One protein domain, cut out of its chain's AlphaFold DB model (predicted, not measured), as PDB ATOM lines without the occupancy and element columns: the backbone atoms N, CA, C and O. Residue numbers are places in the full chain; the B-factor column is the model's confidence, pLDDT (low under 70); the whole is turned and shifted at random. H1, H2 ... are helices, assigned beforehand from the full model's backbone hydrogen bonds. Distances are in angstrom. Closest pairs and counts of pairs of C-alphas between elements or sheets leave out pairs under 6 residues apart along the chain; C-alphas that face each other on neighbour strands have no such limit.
ATOM      1  N   CYS A 380     126.171 121.349  69.116       86.56
ATOM      2  CA  CYS A 380     126.082 121.043  67.684       86.56
ATOM      3  C   CYS A 380     125.572 119.624  67.362       86.56
ATOM      4  O   CYS A 380     124.917 119.455  66.339       86.56
ATOM      5  N   TYR A 381     125.750 118.630  68.249       89.94
ATOM      6  CA  TYR A 381     125.116 117.305  68.107       89.94
ATOM      7  C   TYR A 381     123.580 117.410  68.057       89.94
ATOM      8  O   TYR A 381     122.938 116.907  67.136       89.94
ATOM      9  N   MET A 382     122.986 118.145  69.004       91.38
ATOM     10  CA  MET A 382     121.546 118.398  69.056       91.38
ATOM     11  C   MET A 382     121.112 119.306  67.906       91.38
ATOM     12  O   MET A 382     120.066 119.060  67.314       91.38
ATOM     13  N   ASN A 383     121.895 120.337  67.574       92.44
ATOM     14  CA  ASN A 383     121.546 121.252  66.487       92.44
ATOM     15  C   ASN A 383     121.493 120.517  65.139       92.44
ATOM     16  O   ASN A 383     120.505 120.666  64.425       92.44
ATOM     17  N   ALA A 384     122.476 119.661  64.839       92.88
ATOM     18  CA  ALA A 384     122.483 118.835  63.634       92.88
ATOM     19  C   ALA A 384     121.296 117.855  63.595       92.88
ATOM     20  O   ALA A 384     120.642 117.742  62.561       92.88
ATOM     21  N   VAL A 385     120.948 117.207  64.717       94.81
ATOM     22  CA  VAL A 385     119.759 116.333  64.794       94.81
ATOM     23  C   VAL A 385     118.463 117.120  64.583       94.81
ATOM     24  O   VAL A 385     117.634 116.716  63.774       94.81
ATOM     25  N   VAL A 386     118.282 118.272  65.235       94.06
ATOM     26  CA  VAL A 386     117.088 119.121  65.057       94.06
ATOM     27  C   VAL A 386     116.984 119.643  63.618       94.06
ATOM     28  O   VAL A 386     115.896 119.647  63.050       94.06
ATOM     29  N   GLN A 387     118.102 120.036  63.003       92.56
ATOM     30  CA  GLN A 387     118.153 120.494  61.610       92.56
ATOM     31  C   GLN A 387     117.869 119.357  60.618       92.56
ATOM     32  O   GLN A 387     117.142 119.573  59.647       92.56
ATOM     33  N   ALA A 388     118.366 118.146  60.884       93.81
ATOM     34  CA  ALA A 388     118.068 116.954  60.095       93.81
ATOM     35  C   ALA A 388     116.593 116.531  60.209       93.81
ATOM     36  O   ALA A 388     116.002 116.187  59.188       93.81
ATOM     37  N   LEU A 389     115.993 116.610  61.408       93.88
ATOM     38  CA  LEU A 389     114.577 116.309  61.669       93.88
ATOM     39  C   LEU A 389     113.619 117.359  61.081       93.88
ATOM     40  O   LEU A 389     112.542 117.006  60.604       93.88
ATOM     41  N   ALA A 390     114.007 118.638  61.067       91.38
ATOM     42  CA  ALA A 390     113.224 119.719  60.460       91.38
ATOM     43  C   ALA A 390     113.043 119.562  58.936       91.38
ATOM     44  O   ALA A 390     112.109 120.124  58.370       91.38
ATOM     45  N   ALA A 391     113.899 118.775  58.277       89.75
ATOM     46  CA  ALA A 391     113.807 118.450  56.854       89.75
ATOM     47  C   ALA A 391     112.896 117.239  56.538       89.75
ATOM     48  O   ALA A 391     112.846 116.800  55.390       89.75
ATOM     49  N   LEU A 392     112.184 116.681  57.530       91.44
ATOM     50  CA  LEU A 392     111.388 115.453  57.400       91.44
ATOM     51  C   LEU A 392     109.886 115.770  57.573       91.44
ATOM     52  O   LEU A 392     109.393 115.788  58.706       91.44
ATOM     53  N   PRO A 393     109.125 116.018  56.484       85.88
ATOM     54  CA  PRO A 393     107.762 116.560  56.571       85.88
ATOM     55  C   PRO A 393     106.792 115.681  57.363       85.88
ATOM     56  O   PRO A 393     105.907 116.189  58.049       85.88
ATOM     57  N   GLU A 394     106.979 114.361  57.301       85.69
ATOM     58  CA  GLU A 394     106.185 113.386  58.049       85.69
ATOM     59  C   GLU A 394     106.360 113.550  59.562       85.69
ATOM     60  O   GLU A 394     105.363 113.584  60.279       85.69
ATOM     61  N   PHE A 395     107.600 113.713  60.043       89.62
ATOM     62  CA  PHE A 395     107.893 113.909  61.466       89.62
ATOM     63  C   PHE A 395     107.436 115.286  61.957       89.62
ATOM     64  O   PHE A 395     106.854 115.405  63.032       89.62
ATOM     65  N   VAL A 396     107.628 116.327  61.146       88.75
ATOM     66  CA  VAL A 396     107.144 117.681  61.450       88.75
ATOM     67  C   VAL A 396     105.617 117.686  61.608       88.75
ATOM     68  O   VAL A 396     105.106 118.125  62.639       88.75
ATOM     69  N   ASN A 397     104.886 117.116  60.644       86.12
ATOM     70  CA  ASN A 397     103.430 116.954  60.712       86.12
ATOM     71  C   ASN A 397     103.026 116.065  61.905       86.12
ATOM     72  O   ASN A 397     102.114 116.410  62.650       86.12
ATOM     73  N   ALA A 398     103.738 114.965  62.159       83.25
ATOM     74  CA  ALA A 398     103.521 114.086  63.309       83.25
ATOM     75  C   ALA A 398     103.626 114.806  64.670       83.25
ATOM     76  O   ALA A 398     102.800 114.541  65.544       83.25
ATOM     77  N   VAL A 399     104.591 115.719  64.839       82.19
ATOM     78  CA  VAL A 399     104.787 116.511  66.071       82.19
ATOM     79  C   VAL A 399     103.738 117.620  66.220       82.19
ATOM     80  O   VAL A 399     103.251 117.866  67.326       82.19
ATOM     81  N   GLN A 400     103.396 118.295  65.118       78.44
ATOM     82  CA  GLN A 400     102.539 119.491  65.109       78.44
ATOM     83  C   GLN A 400     101.032 119.183  65.054       78.44
ATOM     84  O   GLN A 400     100.211 119.990  65.487       78.44
ATOM     85  N   ASN A 401     100.635 118.024  64.523       75.19
ATOM     86  CA  ASN A 401      99.236 117.687  64.262       75.19
ATOM     87  C   ASN A 401      98.566 117.031  65.480       75.19
ATOM     88  O   ASN A 401      98.363 115.814  65.534       75.19
ATOM     89  N   GLU A 402      98.184 117.864  66.456       67.44
ATOM     90  CA  GLU A 402      97.503 117.449  67.695       67.44
ATOM     91  C   GLU A 402      96.230 116.612  67.433       67.44
ATOM     92  O   GLU A 402      95.881 115.738  68.230       67.44
ATOM     93  N   GLU A 403      95.563 116.774  66.280       69.12
ATOM     94  CA  GLU A 403      94.405 115.939  65.944       69.12
ATOM     95  C   GLU A 403      94.734 114.451  65.811       69.12
ATOM     96  O   GLU A 403      93.857 113.619  66.043       69.12
ATOM     97  N   ASN A 404      95.958 114.088  65.421       71.06
ATOM     98  CA  ASN A 404      96.350 112.685  65.308       71.06
ATOM     99  C   ASN A 404      96.367 112.001  66.680       71.06
ATOM    100  O   ASN A 404      95.935 110.855  66.786       71.06
ATOM    101  N   LEU A 405      96.757 112.724  67.731       72.56
ATOM    102  CA  LEU A 405      96.716 112.253  69.117       72.56
ATOM    103  C   LEU A 405      95.265 112.118  69.601       72.56
ATOM    104  O   LEU A 405      94.874 111.064  70.101       72.56
ATOM    105  N   LEU A 406      94.411 113.109  69.318       73.75
ATOM    106  CA  LEU A 406      92.972 113.038  69.613       73.75
ATOM    107  C   LEU A 406      92.276 111.864  68.894       73.75
ATOM    108  O   LEU A 406      91.423 111.192  69.475       73.75
ATOM    109  N   LYS A 407      92.668 111.564  67.646       75.50
ATOM    110  CA  LYS A 407      92.185 110.404  66.867       75.50
ATOM    111  C   LYS A 407      92.648 109.061  67.457       75.50
ATOM    112  O   LYS A 407      91.967 108.059  67.239       75.50
ATOM    113  N   ILE A 408      93.757 109.023  68.202       75.81
ATOM    114  CA  ILE A 408      94.247 107.835  68.926       75.81
ATOM    115  C   ILE A 408      93.499 107.670  70.255       75.81
ATOM    116  O   ILE A 408      92.964 106.594  70.509       75.81
ATOM    117  N   ILE A 409      93.363 108.741  71.047       73.06
ATOM    118  CA  ILE A 409      92.590 108.757  72.306       73.06
ATOM    119  C   ILE A 409      91.142 108.305  72.056       73.06
ATOM    120  O   ILE A 409      90.618 107.444  72.762       73.06
ATOM    121  N   ARG A 410      90.506 108.804  70.987       71.81
ATOM    122  CA  ARG A 410      89.135 108.424  70.595       71.81
ATOM    123  C   ARG A 410      88.981 106.954  70.169       71.81
ATOM    124  O   ARG A 410      87.857 106.465  70.115       71.81
ATOM    125  N   ARG A 411      90.077 106.257  69.845       72.69
ATOM    126  CA  ARG A 411      90.082 104.831  69.464       72.69
ATOM    127  C   ARG A 411      90.341 103.880  70.636       72.69
ATOM    128  O   ARG A 411      90.256 102.673  70.432       72.69
ATOM    129  N   GLN A 412      90.629 104.392  71.832       71.12
ATOM    130  CA  GLN A 412      90.785 103.559  73.026       71.12
ATOM    131  C   GLN A 412      89.450 102.916  73.450       71.12
ATOM    132  O   GLN A 412      88.390 103.515  73.239       71.12
ATOM    133  N   PRO A 413      89.463 101.707  74.046       60.59
ATOM    134  CA  PRO A 413      88.249 100.996  74.444       60.59
ATOM    135  C   PRO A 413      87.561 101.677  75.641       60.59
ATOM    136  O   PRO A 413      87.869 101.412  76.802       60.59
ATOM    137  N   GLN A 414      86.603 102.563  75.356       56.47
ATOM    138  CA  GLN A 414      85.860 103.312  76.374       56.47
ATOM    139  C   GLN A 414      84.649 102.522  76.915       56.47
ATOM    140  O   GLN A 414      83.801 102.083  76.129       56.47
ATOM    141  N   PRO A 415      84.493 102.367  78.245       45.94
ATOM    142  CA  PRO A 415      83.377 101.628  78.825       45.94
ATOM    143  C   PRO A 415      82.057 102.424  78.797       45.94
ATOM    144  O   PRO A 415      81.772 103.248  79.664       45.94
ATOM    145  N   SER A 416      81.174 102.066  77.861       52.84
ATOM    146  CA  SER A 416      79.710 102.282  77.915       52.84
ATOM    147  C   SER A 416      79.150 103.720  77.912       52.84
ATOM    148  O   SER A 416      77.965 103.899  78.188       52.84
ATOM    149  N   VAL A 417      79.933 104.735  77.537       44.28
ATOM    150  CA  VAL A 417      79.429 106.106  77.299       44.28
ATOM    151  C   VAL A 417      79.622 106.497  75.832       44.28
ATOM    152  O   VAL A 417      80.622 106.133  75.217       44.28
ATOM    153  N   ASN A 418      78.650 107.229  75.271       51.81
ATOM    154  CA  ASN A 418      78.676 107.728  73.893       51.81
ATOM    155  C   ASN A 418      80.025 108.386  73.569       51.81
ATOM    156  O   ASN A 418      80.471 109.276  74.296       51.81
ATOM    157  N   ALA A 419      80.660 107.962  72.473       56.72
ATOM    158  CA  ALA A 419      81.990 108.429  72.098       56.72
ATOM    159  C   ALA A 419      82.008 109.956  71.920       56.72
ATOM    160  O   ALA A 419      81.398 110.475  70.980       56.72
ATOM    161  N   LYS A 420      82.729 110.651  72.814       64.06
ATOM    162  CA  LYS A 420      82.886 112.114  72.815       64.06
ATOM    163  C   LYS A 420      83.252 112.624  71.415       64.06
ATOM    164  O   LYS A 420      84.013 111.977  70.682       64.06
ATOM    165  N   THR A 421      82.683 113.764  71.024       68.69
ATOM    166  CA  THR A 421      82.982 114.381  69.722       68.69
ATOM    167  C   THR A 421      84.437 114.848  69.672       68.69
ATOM    168  O   THR A 421      85.087 115.002  70.708       68.69
ATOM    169  N   MET A 422      84.972 115.081  68.466       65.50
ATOM    170  CA  MET A 422      86.330 115.626  68.333       65.50
ATOM    171  C   MET A 422      86.460 116.961  69.070       65.50
ATOM    172  O   MET A 422      87.478 117.201  69.705       65.50
ATOM    173  N   ASP A 423      85.414 117.784  69.043       68.06
ATOM    174  CA  ASP A 423      85.397 119.109  69.662       68.06
ATOM    175  C   ASP A 423      85.344 119.013  71.190       68.06
ATOM    176  O   ASP A 423      86.094 119.704  71.864       68.06
ATOM    177  N   GLN A 424      84.569 118.072  71.746       68.94
ATOM    178  CA  GLN A 424      84.596 117.773  73.185       68.94
ATOM    179  C   GLN A 424      85.977 117.286  73.645       68.94
ATOM    180  O   GLN A 424      86.431 117.669  74.719       68.94
ATOM    181  N   LEU A 425      86.661 116.462  72.843       69.56
ATOM    182  CA  LEU A 425      88.026 116.019  73.150       69.56
ATOM    183  C   LEU A 425      89.048 117.164  73.019       69.56
ATOM    184  O   LEU A 425      89.938 117.256  73.860       69.56
ATOM    185  N   LYS A 426      88.889 118.063  72.034       72.38
ATOM    186  CA  LYS A 426      89.675 119.305  71.927       72.38
ATOM    187  C   LYS A 426      89.482 120.179  73.167       72.38
ATOM    188  O   LYS A 426      90.473 120.553  73.778       72.38
ATOM    189  N   THR A 427      88.240 120.434  73.589       72.44
ATOM    190  CA  THR A 427      87.945 121.214  74.802       72.44
ATOM    191  C   THR A 427      88.552 120.582  76.053       72.44
ATOM    192  O   THR A 427      89.175 121.294  76.821       72.44
ATOM    193  N   ILE A 428      88.473 119.259  76.239       69.81
ATOM    194  CA  ILE A 428      89.070 118.593  77.415       69.81
ATOM    195  C   ILE A 428      90.598 118.743  77.448       69.81
ATOM    196  O   ILE A 428      91.159 119.031  78.504       69.81
ATOM    197  N   VAL A 429      91.276 118.560  76.310       67.88
ATOM    198  CA  VAL A 429      92.737 118.722  76.232       67.88
ATOM    199  C   VAL A 429      93.140 120.188  76.405       67.88
ATOM    200  O   VAL A 429      94.122 120.466  77.089       67.88
ATOM    201  N   GLU A 430      92.366 121.129  75.866       68.75
ATOM    202  CA  GLU A 430      92.651 122.562  75.965       68.75
ATOM    203  C   GLU A 430      92.314 123.136  77.357       68.75
ATOM    204  O   GLU A 430      93.089 123.921  77.894       68.75
ATOM    205  N   ASP A 431      91.244 122.693  78.023       66.38
ATOM    206  CA  ASP A 431      90.949 123.038  79.424       66.38
ATOM    207  C   ASP A 431      92.020 122.466  80.370       66.38
ATOM    208  O   ASP A 431      92.452 123.134  81.311       66.38
ATOM    209  N   TRP A 432      92.519 121.255  80.098       63.31
ATOM    210  CA  TRP A 432      93.650 120.661  80.820       63.31
ATOM    211  C   TRP A 432      94.950 121.446  80.584       63.31
ATOM    212  O   TRP A 432      95.639 121.774  81.551       63.31
ATOM    213  N   ARG A 433      95.235 121.865  79.342       61.47
ATOM    214  CA  ARG A 433      96.353 122.760  78.976       61.47
ATOM    215  C   ARG A 433      96.274 124.111  79.700       61.47
ATOM    216  O   ARG A 433      97.286 124.609  80.191       61.47
ATOM    217  N   ASN A 434      95.070 124.674  79.819       57.03
ATOM    218  CA  ASN A 434      94.807 125.962  80.471       57.03
ATOM    219  C   ASN A 434      94.614 125.871  81.998       57.03
ATOM    220  O   ASN A 434      94.604 126.906  82.669       57.03
ATOM    221  N   SER A 435      94.543 124.666  82.578       58.91
ATOM    222  CA  SER A 435      94.426 124.447  84.034       58.91
ATOM    223  C   SER A 435      95.611 124.991  84.850       58.91
ATOM    224  O   SER A 435      95.520 125.142  86.069       58.91
ATOM    225  N   GLY A 436      96.723 125.307  84.178       44.69
ATOM    226  CA  GLY A 436      97.947 125.847  84.766       44.69
ATOM    227  C   GLY A 436      99.003 124.791  85.084       44.69
ATOM    228  O   GLY A 436     100.153 125.158  85.331       44.69
ATOM    229  N   ASP A 437      98.661 123.500  85.020       51.12
ATOM    230  CA  ASP A 437      99.623 122.414  85.205       51.12
ATOM    231  C   ASP A 437     100.383 122.107  83.903       51.12
ATOM    232  O   ASP A 437     100.181 121.107  83.221       51.12
ATOM    233  N   THR A 438     101.331 122.980  83.555       45.12
ATOM    234  CA  THR A 438     102.200 122.880  82.363       45.12
ATOM    235  C   THR A 438     103.268 121.770  82.449       45.12
ATOM    236  O   THR A 438     104.325 121.855  81.825       45.12
ATOM    237  N   LYS A 439     103.014 120.715  83.235       52.69
ATOM    238  CA  LYS A 439     103.960 119.624  83.533       52.69
ATOM    239  C   LYS A 439     103.978 118.497  82.492       52.69
ATOM    240  O   LYS A 439     104.949 117.751  82.464       52.69
ATOM    241  N   HIS A 440     102.917 118.342  81.694       58.44
ATOM    242  CA  HIS A 440     102.571 117.044  81.091       58.44
ATOM    243  C   HIS A 440     102.984 116.851  79.614       58.44
ATOM    244  O   HIS A 440     103.019 115.714  79.162       58.44
ATOM    245  N   LEU A 441     103.320 117.917  78.869       73.38
ATOM    246  CA  LEU A 441     103.845 117.841  77.484       73.38
ATOM    247  C   LEU A 441     105.062 118.775  77.220       73.38
ATOM    248  O   LEU A 441     105.080 119.506  76.218       73.38
ATOM    249  N   PRO A 442     106.063 118.866  78.123       83.06
ATOM    250  CA  PRO A 442     107.179 119.794  77.953       83.06
ATOM    251  C   PRO A 442     108.053 119.482  76.729       83.06
ATOM    252  O   PRO A 442     108.576 120.424  76.128       83.06
ATOM    253  N   LEU A 443     108.225 118.211  76.343       87.62
ATOM    254  CA  LEU A 443     109.077 117.837  75.214       87.62
ATOM    255  C   LEU A 443     108.381 118.095  73.879       87.62
ATOM    256  O   LEU A 443     108.991 118.725  73.014       87.62
ATOM    257  N   GLN A 444     107.100 117.725  73.734       85.00
ATOM    258  CA  GLN A 444     106.334 118.050  72.524       85.00
ATOM    259  C   GLN A 444     106.321 119.563  72.262       85.00
ATOM    260  O   GLN A 444     106.572 120.002  71.138       85.00
ATOM    261  N   TYR A 445     106.075 120.371  73.300       84.12
ATOM    262  CA  TYR A 445     106.003 121.825  73.156       84.12
ATOM    263  C   TYR A 445     107.367 122.451  72.825       84.12
ATOM    264  O   TYR A 445     107.446 123.329  71.961       84.12
ATOM    265  N   ALA A 446     108.452 122.009  73.472       88.88
ATOM    266  CA  ALA A 446     109.796 122.521  73.196       88.88
ATOM    267  C   ALA A 446     110.297 122.126  71.796       88.88
ATOM    268  O   ALA A 446     110.837 122.971  71.081       88.88
ATOM    269  N   LEU A 447     110.082 120.871  71.386       91.12
ATOM    270  CA  LEU A 447     110.481 120.371  70.071       91.12
ATOM    271  C   LEU A 447     109.648 121.008  68.948       91.12
ATOM    272  O   LEU A 447     110.217 121.504  67.979       91.12
ATOM    273  N   GLY A 448     108.320 121.056  69.091       87.31
ATOM    274  CA  GLY A 448     107.413 121.593  68.071       87.31
ATOM    275  C   GLY A 448     107.673 123.065  67.737       87.31
ATOM    276  O   GLY A 448     107.732 123.422  66.560       87.31
ATOM    277  N   GLN A 449     107.912 123.908  68.752       87.25
ATOM    278  CA  GLN A 449     108.329 125.301  68.541       87.25
ATOM    279  C   GLN A 449     109.691 125.395  67.849       87.25
ATOM    280  O   GLN A 449     109.848 126.195  66.929       87.25
ATOM    281  N   LEU A 450     110.677 124.597  68.277       90.25
ATOM    282  CA  LEU A 450     112.029 124.673  67.725       90.25
ATOM    283  C   LEU A 450     112.055 124.251  66.249       90.25
ATOM    284  O   LEU A 450     112.664 124.941  65.434       90.25
ATOM    285  N   LEU A 451     111.323 123.190  65.890       90.44
ATOM    286  CA  LEU A 451     111.112 122.787  64.497       90.44
ATOM    287  C   LEU A 451     110.411 123.898  63.697       90.44
ATOM    288  O   LEU A 451     110.885 124.255  62.623       90.44
ATOM    289  N   GLN A 452     109.339 124.505  64.223       87.06
ATOM    290  CA  GLN A 452     108.627 125.583  63.522       87.06
ATOM    291  C   GLN A 452     109.521 126.807  63.257       87.06
ATOM    292  O   GLN A 452     109.455 127.380  62.172       87.06
ATOM    293  N   LEU A 453     110.368 127.193  64.218       87.75
ATOM    294  CA  LEU A 453     111.316 128.303  64.069       87.75
ATOM    295  C   LEU A 453     112.402 127.996  63.027       87.75
ATOM    296  O   LEU A 453     112.745 128.870  62.234       87.75
ATOM    297  N   VAL A 454     112.916 126.762  62.991       87.12
ATOM    298  CA  VAL A 454     113.908 126.328  61.988       87.12
ATOM    299  C   VAL A 454     113.298 126.253  60.581       87.12
ATOM    300  O   VAL A 454     113.973 126.581  59.610       87.12
ATOM    301  N   ILE A 455     112.025 125.864  60.457       86.00
ATOM    302  CA  ILE A 455     111.333 125.705  59.166       86.00
ATOM    303  C   ILE A 455     110.864 127.046  58.590       86.00
ATOM    304  O   ILE A 455     111.049 127.297  57.402       86.00
ATOM    305  N   ASN A 456     110.286 127.924  59.414       83.25
ATOM    306  CA  ASN A 456     109.818 129.243  58.969       83.25
ATOM    307  C   ASN A 456     110.968 130.238  58.735       83.25
ATOM    308  O   ASN A 456     110.760 131.293  58.131       83.25
ATOM    309  N   GLY A 457     112.153 129.933  59.270       73.56
ATOM    310  CA  GLY A 457     113.220 130.900  59.467       73.56
ATOM    311  C   GLY A 457     112.914 131.890  60.596       73.56
ATOM    312  O   GLY A 457     111.785 132.036  61.068       73.56
ATOM    313  N   SER A 458     113.954 132.601  61.019       72.31
ATOM    314  CA  SER A 458     113.882 133.643  62.040       72.31
ATOM    315  C   SER A 458     114.823 134.785  61.670       72.31
ATOM    316  O   SER A 458     115.933 134.547  61.199       72.31
ATOM    317  N   GLU A 459     114.394 136.020  61.933       63.16
ATOM    318  CA  GLU A 459     115.200 137.246  61.791       63.16
ATOM    319  C   GLU A 459     116.317 137.343  62.850       63.16
ATOM    320  O   GLU A 459     117.168 138.226  62.796       63.16
ATOM    321  N   THR A 460     116.308 136.449  63.845       75.50
ATOM    322  CA  THR A 460     117.318 136.359  64.908       75.50
ATOM    323  C   THR A 460     117.695 134.904  65.173       75.50
ATOM    324  O   THR A 460     116.857 134.008  65.058       75.50
ATOM    325  N   SER A 461     118.954 134.647  65.535       80.94
ATOM    326  CA  SER A 461     119.466 133.288  65.759       80.94
ATOM    327  C   SER A 461     118.668 132.536  66.828       80.94
ATOM    328  O   SER A 461     118.459 133.026  67.940       80.94
ATOM    329  N   ILE A 462     118.224 131.331  66.480       86.69
ATOM    330  CA  ILE A 462     117.231 130.567  67.236       86.69
ATOM    331  C   ILE A 462     117.891 129.929  68.467       86.69
ATOM    332  O   ILE A 462     118.943 129.306  68.346       86.69
ATOM    333  N   ASN A 463     117.284 130.043  69.654       87.31
ATOM    334  CA  ASN A 463     117.829 129.448  70.882       87.31
ATOM    335  C   ASN A 463     117.306 128.004  71.114       87.31
ATOM    336  O   ASN A 463     116.119 127.850  71.409       87.31
ATOM    337  N   PRO A 464     118.158 126.953  71.068       89.50
ATOM    338  CA  PRO A 464     117.772 125.563  71.353       89.50
ATOM    339  C   PRO A 464     117.769 125.192  72.854       89.50
ATOM    340  O   PRO A 464     117.365 124.089  73.230       89.50
ATOM    341  N   GLU A 465     118.207 126.092  73.738       87.44
ATOM    342  CA  GLU A 465     118.263 125.905  75.197       87.44
ATOM    343  C   GLU A 465     116.942 125.440  75.852       87.44
ATOM    344  O   GLU A 465     117.024 124.658  76.804       87.44
ATOM    345  N   PRO A 466     115.725 125.812  75.387       89.38
ATOM    346  CA  PRO A 466     114.483 125.245  75.916       89.38
ATOM    347  C   PRO A 466     114.389 123.724  75.732       89.38
ATOM    348  O   PRO A 466     114.043 123.026  76.682       89.38
ATOM    349  N   LEU A 467     114.762 123.200  74.555       89.75
ATOM    350  CA  LEU A 467     114.758 121.760  74.280       89.75
ATOM    351  C   LEU A 467     115.813 121.039  75.129       89.75
ATOM    352  O   LEU A 467     115.492 120.050  75.789       89.75
ATOM    353  N   LYS A 468     117.041 121.577  75.211       87.56
ATOM    354  CA  LYS A 468     118.095 120.999  76.066       87.56
ATOM    355  C   LYS A 468     117.701 120.984  77.547       87.56
ATOM    356  O   LYS A 468     117.963 120.002  78.232       87.56
ATOM    357  N   ASN A 469     117.007 122.014  78.039       87.94
ATOM    358  CA  ASN A 469     116.502 122.059  79.417       87.94
ATOM    359  C   ASN A 469     115.360 121.072  79.710       87.94
ATOM    360  O   ASN A 469     115.105 120.792  80.882       87.94
ATOM    361  N   VAL A 470     114.652 120.568  78.695       89.25
ATOM    362  CA  VAL A 470     113.678 119.478  78.865       89.25
ATOM    363  C   VAL A 470     114.389 118.129  78.793       89.25
ATOM    364  O   VAL A 470     114.264 117.334  79.724       89.25
ATOM    365  N   MET A 471     115.213 117.908  77.764       88.75
ATOM    366  CA  MET A 471     115.989 116.672  77.609       88.75
ATOM    367  C   MET A 471     116.902 116.409  78.810       88.75
ATOM    368  O   MET A 471     116.893 115.306  79.340       88.75
ATOM    369  N   GLY A 472     117.595 117.430  79.327       85.25
ATOM    370  CA  GLY A 472     118.441 117.333  80.521       85.25
ATOM    371  C   GLY A 472     117.695 117.084  81.841       85.25
ATOM    372  O   GLY A 472     118.313 116.687  82.826       85.25
ATOM    373  N   LYS A 473     116.373 117.302  81.894       85.31
ATOM    374  CA  LYS A 473     115.540 116.914  83.052       85.31
ATOM    375  C   LYS A 473     115.055 115.470  82.959       85.31
ATOM    376  O   LYS A 473     114.880 114.846  83.998       85.31
ATOM    377  N   LYS A 474     114.816 114.981  81.738       82.44
ATOM    378  CA  LYS A 474     114.399 113.603  81.446       82.44
ATOM    379  C   LYS A 474     115.585 112.632  81.543       82.44
ATOM    380  O   LYS A 474     115.516 111.669  82.298       82.44
ATOM    381  N   ASN A 475     116.706 112.944  80.891       80.50
ATOM    382  CA  ASN A 475     117.973 112.218  81.003       80.50
ATOM    383  C   ASN A 475     119.119 113.185  81.372       80.50
ATOM    384  O   ASN A 475     119.436 114.127  80.641       80.50
ATOM    385  N   SER A 476     119.770 112.935  82.513       79.25
ATOM    386  CA  SER A 476     120.804 113.800  83.096       79.25
ATOM    387  C   SER A 476     122.093 113.906  82.270       79.25
ATOM    388  O   SER A 476     122.837 114.870  82.450       79.25
ATOM    389  N   ILE A 477     122.339 112.992  81.325       76.25
ATOM    390  CA  ILE A 477     123.467 113.055  80.381       76.25
ATOM    391  C   ILE A 477     123.419 114.371  79.580       76.25
ATOM    392  O   ILE A 477     124.401 115.118  79.505       76.25
ATOM    393  N   PHE A 478     122.230 114.738  79.086       80.12
ATOM    394  CA  PHE A 478     122.009 115.967  78.315       80.12
ATOM    395  C   PHE A 478     121.887 117.232  79.180       80.12
ATOM    396  O   PHE A 478     121.825 118.333  78.633       80.12
ATOM    397  N   ALA A 479     121.900 117.116  80.514       74.75
ATOM    398  CA  ALA A 479     122.022 118.270  81.409       74.75
ATOM    399  C   ALA A 479     123.444 118.858  81.420       74.75
ATOM    400  O   ALA A 479     123.659 119.957  81.935       74.75
ATOM    401  N   SER A 480     124.426 118.129  80.882       69.06
ATOM    402  CA  SER A 480     125.816 118.564  80.843       69.06
ATOM    403  C   SER A 480     126.087 119.617  79.755       69.06
ATOM    404  O   SER A 480     125.375 119.747  78.752       69.06
ATOM    405  N   HIS A 481     127.181 120.358  79.931       64.25
ATOM    406  CA  HIS A 481     127.743 121.232  78.897       64.25
ATOM    407  C   HIS A 481     128.818 120.529  78.046       64.25
ATOM    408  O   HIS A 481     129.547 121.209  77.326       64.25
ATOM    409  N   PHE A 482     128.941 119.199  78.121       65.69
ATOM    410  CA  PHE A 482     129.871 118.415  77.302       65.69
ATOM    411  C   PHE A 482     129.232 117.994  75.978       65.69
ATOM    412  O   PHE A 482     128.005 117.922  75.871       65.69
ATOM    413  N   GLN A 483     130.073 117.719  74.981       68.94
ATOM    414  CA  GLN A 483     129.635 117.146  73.714       68.94
ATOM    415  C   GLN A 483     129.065 115.748  73.961       68.94
ATOM    416  O   GLN A 483     129.551 115.031  74.828       68.94
ATOM    417  N   GLN A 484     127.992 115.407  73.255       81.81
ATOM    418  CA  GLN A 484     127.347 114.098  73.324       81.81
ATOM    419  C   GLN A 484     127.259 113.513  71.916       81.81
ATOM    420  O   GLN A 484     127.403 114.232  70.923       81.81
ATOM    421  N   ASP A 485     126.995 112.216  71.834       86.25
ATOM    422  CA  ASP A 485     126.741 111.559  70.562       86.25
ATOM    423  C   ASP A 485     125.373 111.954  69.960       86.25
ATOM    424  O   ASP A 485     124.382 112.163  70.669       86.25
ATOM    425  N   ALA A 486     125.324 112.088  68.631       89.38
ATOM    426  CA  ALA A 486     124.129 112.516  67.901       89.38
ATOM    427  C   ALA A 486     123.089 111.394  67.692       89.38
ATOM    428  O   ALA A 486     121.893 111.681  67.624       89.38
ATOM    429  N   HIS A 487     123.516 110.131  67.615       91.06
ATOM    430  CA  HIS A 487     122.639 108.961  67.491       91.06
ATOM    431  C   HIS A 487     121.979 108.645  68.836       91.06
ATOM    432  O   HIS A 487     120.752 108.570  68.897       91.06
ATOM    433  N   GLU A 488     122.752 108.642  69.923       89.06
ATOM    434  CA  GLU A 488     122.234 108.590  71.298       89.06
ATOM    435  C   GLU A 488     121.214 109.703  71.564       89.06
ATOM    436  O   GLU A 488     120.124 109.443  72.081       89.06
ATOM    437  N   PHE A 489     121.515 110.948  71.172       91.81
ATOM    438  CA  PHE A 489     120.564 112.050  71.338       91.81
ATOM    439  C   PHE A 489     119.264 111.834  70.547       91.81
ATOM    440  O   PHE A 489     118.191 112.099  71.093       91.81
ATOM    441  N   LEU A 490     119.323 111.327  69.307       93.75
ATOM    442  CA  LEU A 490     118.121 111.008  68.529       93.75
ATOM    443  C   LEU A 490     117.287 109.905  69.199       93.75
ATOM    444  O   LEU A 490     116.084 110.090  69.382       93.75
ATOM    445  N   LEU A 491     117.902 108.781  69.577       91.69
ATOM    446  CA  LEU A 491     117.189 107.646  70.173       91.69
ATOM    447  C   LEU A 491     116.543 108.024  71.512       91.69
ATOM    448  O   LEU A 491     115.375 107.706  71.747       91.69
ATOM    449  N   ASN A 492     117.254 108.782  72.351       91.94
ATOM    450  CA  ASN A 492     116.698 109.327  73.587       91.94
ATOM    451  C   ASN A 492     115.551 110.314  73.306       91.94
ATOM    452  O   ASN A 492     114.526 110.243  73.977       91.94
ATOM    453  N   LEU A 493     115.680 111.208  72.316       92.19
ATOM    454  CA  LEU A 493     114.637 112.177  71.945       92.19
ATOM    455  C   LEU A 493     113.348 111.493  71.463       92.19
ATOM    456  O   LEU A 493     112.258 111.891  71.869       92.19
ATOM    457  N   VAL A 494     113.471 110.465  70.620       90.44
ATOM    458  CA  VAL A 494     112.335 109.690  70.095       90.44
ATOM    459  C   VAL A 494     111.655 108.904  71.219       90.44
ATOM    460  O   VAL A 494     110.440 109.019  71.384       90.44
ATOM    461  N   THR A 495     112.431 108.189  72.039       89.38
ATOM    462  CA  THR A 495     111.912 107.382  73.158       89.38
ATOM    463  C   THR A 495     111.237 108.250  74.219       89.38
ATOM    464  O   THR A 495     110.113 107.977  74.633       89.38
ATOM    465  N   GLU A 496     111.865 109.356  74.628       89.50
ATOM    466  CA  GLU A 496     111.298 110.242  75.647       89.50
ATOM    467  C   GLU A 496     110.072 111.026  75.174       89.50
ATOM    468  O   GLU A 496     109.271 111.453  76.013       89.50
ATOM    469  N   TYR A 497     109.913 111.227  73.865       89.06
ATOM    470  CA  TYR A 497     108.702 111.806  73.290       89.06
ATOM    471  C   TYR A 497     107.583 110.759  73.181       89.06
ATOM    472  O   TYR A 497     106.435 111.062  73.500       89.06
ATOM    473  N   GLU A 498     107.906 109.512  72.832       88.25
ATOM    474  CA  GLU A 498     106.950 108.399  72.855       88.25
ATOM    475  C   GLU A 498     106.408 108.155  74.275       88.25
ATOM    476  O   GLU A 498     105.192 108.170  74.466       88.25
ATOM    477  N   ASN A 499     107.286 108.088  75.284       87.12
ATOM    478  CA  ASN A 499     106.928 107.982  76.707       87.12
ATOM    479  C   ASN A 499     105.995 109.117  77.181       87.12
ATOM    480  O   ASN A 499     105.027 108.880  77.905       87.12
ATOM    481  N   GLU A 500     106.271 110.362  76.771       85.81
ATOM    482  CA  GLU A 500     105.460 111.537  77.130       85.81
ATOM    483  C   GLU A 500     104.045 111.460  76.518       85.81
ATOM    484  O   GLU A 500     103.052 111.771  77.182       85.81
ATOM    485  N   LEU A 501     103.936 110.962  75.283       84.31
ATOM    486  CA  LEU A 501     102.655 110.753  74.611       84.31
ATOM    487  C   LEU A 501     101.864 109.559  75.162       84.31
ATOM    488  O   LEU A 501     100.645 109.671  75.285       84.31
ATOM    489  N   VAL A 502     102.521 108.446  75.519       85.19
ATOM    490  CA  VAL A 502     101.875 107.316  76.215       85.19
ATOM    491  C   VAL A 502     101.229 107.825  77.505       85.19
ATOM    492  O   VAL A 502     100.014 107.699  77.667       85.19
ATOM    493  N   GLY A 503     101.997 108.497  78.372       81.69
ATOM    494  CA  GLY A 503     101.492 109.037  79.639       81.69
ATOM    495  C   GLY A 503     100.272 109.952  79.469       81.69
ATOM    496  O   GLY A 503      99.275 109.786  80.171       81.69
ATOM    497  N   MET A 504     100.301 110.853  78.479       78.56
ATOM    498  CA  MET A 504      99.172 111.738  78.171       78.56
ATOM    499  C   MET A 504      97.925 110.973  77.686       78.56
ATOM    500  O   MET A 504      96.813 111.281  78.121       78.56
ATOM    501  N   VAL A 505      98.079 109.938  76.848       80.50
ATOM    502  CA  VAL A 505      96.941 109.109  76.403       80.50
ATOM    503  C   VAL A 505      96.322 108.332  77.569       80.50
ATOM    504  O   VAL A 505      95.092 108.248  77.638       80.50
ATOM    505  N   HIS A 506      97.128 107.809  78.499       82.00
ATOM    506  CA  HIS A 506      96.621 107.146  79.703       82.00
ATOM    507  C   HIS A 506      95.875 108.130  80.618       82.00
ATOM    508  O   HIS A 506      94.704 107.895  80.910       82.00
ATOM    509  N   GLU A 507      96.476 109.269  80.981       77.56
ATOM    510  CA  GLU A 507      95.861 110.257  81.885       77.56
ATOM    511  C   GLU A 507      94.525 110.809  81.345       77.56
ATOM    512  O   GLU A 507      93.538 110.927  82.078       77.56
ATOM    513  N   VAL A 508      94.454 111.111  80.042       74.94
ATOM    514  CA  VAL A 508      93.206 111.560  79.400       74.94
ATOM    515  C   VAL A 508      92.173 110.427  79.346       74.94
ATOM    516  O   VAL A 508      90.981 110.670  79.551       74.94
ATOM    517  N   THR A 509      92.601 109.181  79.122       75.81
ATOM    518  CA  THR A 509      91.704 108.013  79.123       75.81
ATOM    519  C   THR A 509      91.119 107.754  80.513       75.81
ATOM    520  O   THR A 509      89.911 107.540  80.620       75.81
ATOM    521  N   GLU A 510      91.921 107.835  81.576       76.81
ATOM    522  CA  GLU A 510      91.455 107.697  82.960       76.81
ATOM    523  C   GLU A 510      90.429 108.776  83.320       76.81
ATOM    524  O   GLU A 510      89.335 108.444  83.778       76.81
ATOM    525  N   LYS A 511      90.709 110.049  83.014       72.38
ATOM    526  CA  LYS A 511      89.776 111.165  83.263       72.38
ATOM    527  C   LYS A 511      88.444 111.003  82.529       72.38
ATOM    528  O   LYS A 511      87.383 111.214  83.118       72.38
ATOM    529  N   ILE A 512      88.464 110.537  81.275       72.12
ATOM    530  CA  ILE A 512      87.236 110.203  80.534       72.12
ATOM    531  C   ILE A 512      86.451 109.080  81.240       72.12
ATOM    532  O   ILE A 512      85.221 109.145  81.298       72.12
ATOM    533  N   GLN A 513      87.129 108.085  81.822       70.81
ATOM    534  CA  GLN A 513      86.472 107.034  82.604       70.81
ATOM    535  C   GLN A 513      85.951 107.520  83.967       70.81
ATOM    536  O   GLN A 513      84.936 107.006  84.434       70.81
ATOM    537  N   GLU A 514      86.606 108.471  84.635       72.06
ATOM    538  CA  GLU A 514      86.114 109.058  85.892       72.06
ATOM    539  C   GLU A 514      84.844 109.892  85.678       72.06
ATOM    540  O   GLU A 514      83.861 109.724  86.407       72.06
ATOM    541  N   GLU A 515      84.799 110.705  84.621       68.00
ATOM    542  CA  GLU A 515      83.578 111.399  84.194       68.00
ATOM    543  C   GLU A 515      82.456 110.422  83.794       68.00
ATOM    544  O   GLU A 515      81.286 110.640  84.113       68.00
ATOM    545  N   ALA A 516      82.793 109.299  83.149       65.00
ATOM    546  CA  ALA A 516      81.818 108.252  82.848       65.00
ATOM    547  C   ALA A 516      81.223 107.622  84.125       65.00
ATOM    548  O   ALA A 516      80.015 107.387  84.190       65.00
ATOM    549  N   LYS A 517      82.045 107.394  85.161       64.00
ATOM    550  CA  LYS A 517      81.630 106.821  86.459       64.00
ATOM    551  C   LYS A 517      80.772 107.789  87.295       64.00
ATOM    552  O   LYS A 517      79.912 107.337  88.056       64.00
ATOM    553  N   SER A 518      80.972 109.103  87.156       58.09
ATOM    554  CA  SER A 518      80.186 110.124  87.871       58.09
ATOM    555  C   SER A 518      78.844 110.471  87.203       58.09
ATOM    556  O   SER A 518      77.970 111.047  87.852       58.09
ATOM    557  N   SER A 519      78.625 110.063  85.946       55.97
ATOM    558  CA  SER A 519      77.373 110.305  85.215       55.97
ATOM    559  C   SER A 519      76.163 109.524  85.785       55.97
ATOM    560  O   SER A 519      76.196 108.287  85.838       55.97
ATOM    561  N   LEU A 555      98.769 100.622  71.294       80.69
ATOM    562  CA  LEU A 555      98.799 102.077  71.467       80.69
ATOM    563  C   LEU A 555     100.118 102.659  70.943       80.69
ATOM    564  O   LEU A 555     100.071 103.545  70.087       80.69
ATOM    565  N   ILE A 556     101.267 102.133  71.376       82.06
ATOM    566  CA  ILE A 556     102.600 102.570  70.931       82.06
ATOM    567  C   ILE A 556     102.693 102.546  69.401       82.06
ATOM    568  O   ILE A 556     102.978 103.573  68.789       82.06
ATOM    569  N   CYS A 557     102.306 101.441  68.752       80.75
ATOM    570  CA  CYS A 557     102.296 101.311  67.287       80.75
ATOM    571  C   CYS A 557     101.420 102.352  66.554       80.75
ATOM    572  O   CYS A 557     101.537 102.527  65.338       80.75
ATOM    573  N   ARG A 558     100.507 103.031  67.258       79.25
ATOM    574  CA  ARG A 558      99.653 104.091  66.709       79.25
ATOM    575  C   ARG A 558     100.212 105.494  66.952       79.25
ATOM    576  O   ARG A 558      99.728 106.414  66.284       79.25
ATOM    577  N   LEU A 559     101.174 105.682  67.853       83.81
ATOM    578  CA  LEU A 559     101.739 106.994  68.174       83.81
ATOM    579  C   LEU A 559     102.573 107.575  67.012       83.81
ATOM    580  O   LEU A 559     103.043 106.830  66.147       83.81
ATOM    581  N   PRO A 560     102.737 108.911  66.945       81.00
ATOM    582  CA  PRO A 560     103.505 109.551  65.882       81.00
ATOM    583  C   PRO A 560     104.994 109.130  65.812       81.00
ATOM    584  O   PRO A 560     105.421 108.805  64.706       81.00
ATOM    585  N   PRO A 561     105.772 109.038  66.918       84.06
ATOM    586  CA  PRO A 561     107.179 108.612  66.863       84.06
ATOM    587  C   PRO A 561     107.357 107.198  66.293       84.06
ATOM    588  O   PRO A 561     108.097 107.019  65.324       84.06
ATOM    589  N   ALA A 562     106.600 106.221  66.803       83.19
ATOM    590  CA  ALA A 562     106.562 104.862  66.274       83.19
ATOM    591  C   ALA A 562     106.232 104.809  64.772       83.19
ATOM    592  O   ALA A 562     106.916 104.125  64.017       83.19
ATOM    593  N   LYS A 563     105.225 105.554  64.293       84.00
ATOM    594  CA  LYS A 563     104.911 105.613  62.849       84.00
ATOM    595  C   LYS A 563     106.065 106.161  62.012       84.00
ATOM    596  O   LYS A 563     106.303 105.666  60.910       84.00
ATOM    597  N   CYS A 564     106.753 107.176  62.532       89.62
ATOM    598  CA  CYS A 564     107.869 107.804  61.845       89.62
ATOM    599  C   CYS A 564     109.099 106.900  61.773       89.62
ATOM    600  O   CYS A 564     109.713 106.882  60.718       89.62
ATOM    601  N   PHE A 565     109.443 106.142  62.822       92.81
ATOM    602  CA  PHE A 565     110.756 105.474  62.912       92.81
ATOM    603  C   PHE A 565     110.731 103.952  63.139       92.81
ATOM    604  O   PHE A 565     111.693 103.271  62.794       92.81
ATOM    605  N   ARG A 566     109.652 103.375  63.683       91.00
ATOM    606  CA  ARG A 566     109.630 101.975  64.148       91.00
ATOM    607  C   ARG A 566     109.366 100.976  63.010       91.00
ATOM    608  O   ARG A 566     108.223 100.753  62.606       91.00
ATOM    609  N   ALA A 567     110.422 100.321  62.536       91.06
ATOM    610  CA  ALA A 567     110.346  99.128  61.696       91.06
ATOM    611  C   ALA A 567     109.940  97.887  62.508       91.06
ATOM    612  O   ALA A 567     110.317  97.741  63.673       91.06
TER     613      ALA A 567
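Overview. This is residues 380 to 519 and 555 to 567 of the 1257 residues of an uncharacterized protein of Peronospora effusa (UniProt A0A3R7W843). One long helix, H8, runs along most of the length of the domain, and short helices pack along it mostly crosswise: H1 at its beginning, H5 and H9 farther on, then H3. H2 bridges H5 and H9, H6 folds back beside H5 with little H7 at its end, H4 packs on H3, and residues 434 to 439 stick out. The printed part has 153 residues with nine named helices, H1 to H9 in order, and no named strand; its class is all helix. It is compact, with a radius of gyration of the C-alphas of 17.0 A, and elongated, spanning 53 by 32 by 31 A.

Along the chain. H1, residues 380 to 390, begins at C-alpha 380 (126.082, 121.043, 67.684). H2 is residues 393 to 400 and H3 residues 402 to 409. H4, residues 422 to 434, measures 18.1 A from first to last C-alpha, and H5, residues 442 to 456, measures 21.4 A. H6 is residues 465 to 474 and H7 residues 476 to 479. H8, residues 486 to 518, measures 48.3 A and ends at C-alpha 518 (80.186, 110.124, 87.871). H9 is residues 560 to 565, ending at C-alpha 565 (110.756, 105.474, 62.912).

Arrangement. H5 and H8 are the hub, touching four helices each. They touch each other at a steep tilt of 57 degrees, the C-alphas of Leu 443 and Tyr 497 being closest at 6.3 A. H8 touches H1 with residues 486 to 490 alone, closest at the C-alphas of Tyr 381 and Ala 486, 4.9 A. It touches H9 at a shallow tilt of 29 degrees, opposite ways, closest at the C-alphas of Glu 498 and Pro 561, 6.0 A. It touches H3 at the C-alphas of Ile 409 and Val 505, 6.0 A. H3 touches H4, closest at the C-alphas of Leu 406 and Leu 425, 6.8 A. H5 and H6 form a helical hairpin at a shallow tilt of 28 degrees, with the C-alphas of Ala 446 and Leu 467 closest at 5.1 A. H6 touches H7, closest at the C-alphas of Gly 472 and Ala 479, 3.8 A. H2 touches H5 at the C-alphas of Val 399 and Gly 448, 6.1 A, and H9 at those of Ala 398 and Pro 560, 5.2 A. H4 and H5 are apart. Every O i to N i+4 pair is within hydrogen-bond range in H1, H2, H3, H4, H5, H8 and H9; H6 has 5 of 6, and H7 is too short for such a pair.

Size, cuts and confidence. The C-alphas farthest apart, of Gln 483 and Ser 519, are 53.9 A apart. Residues 520 to 554 are not printed, and C-alphas 519 and 555 are 26.8 A apart across the cut. The link from H3 to H4, 12 residues, is long. The mean pLDDT of the printed part is 78.3; 38 residues are under 70, among them 413 to 425 and 428 to 440.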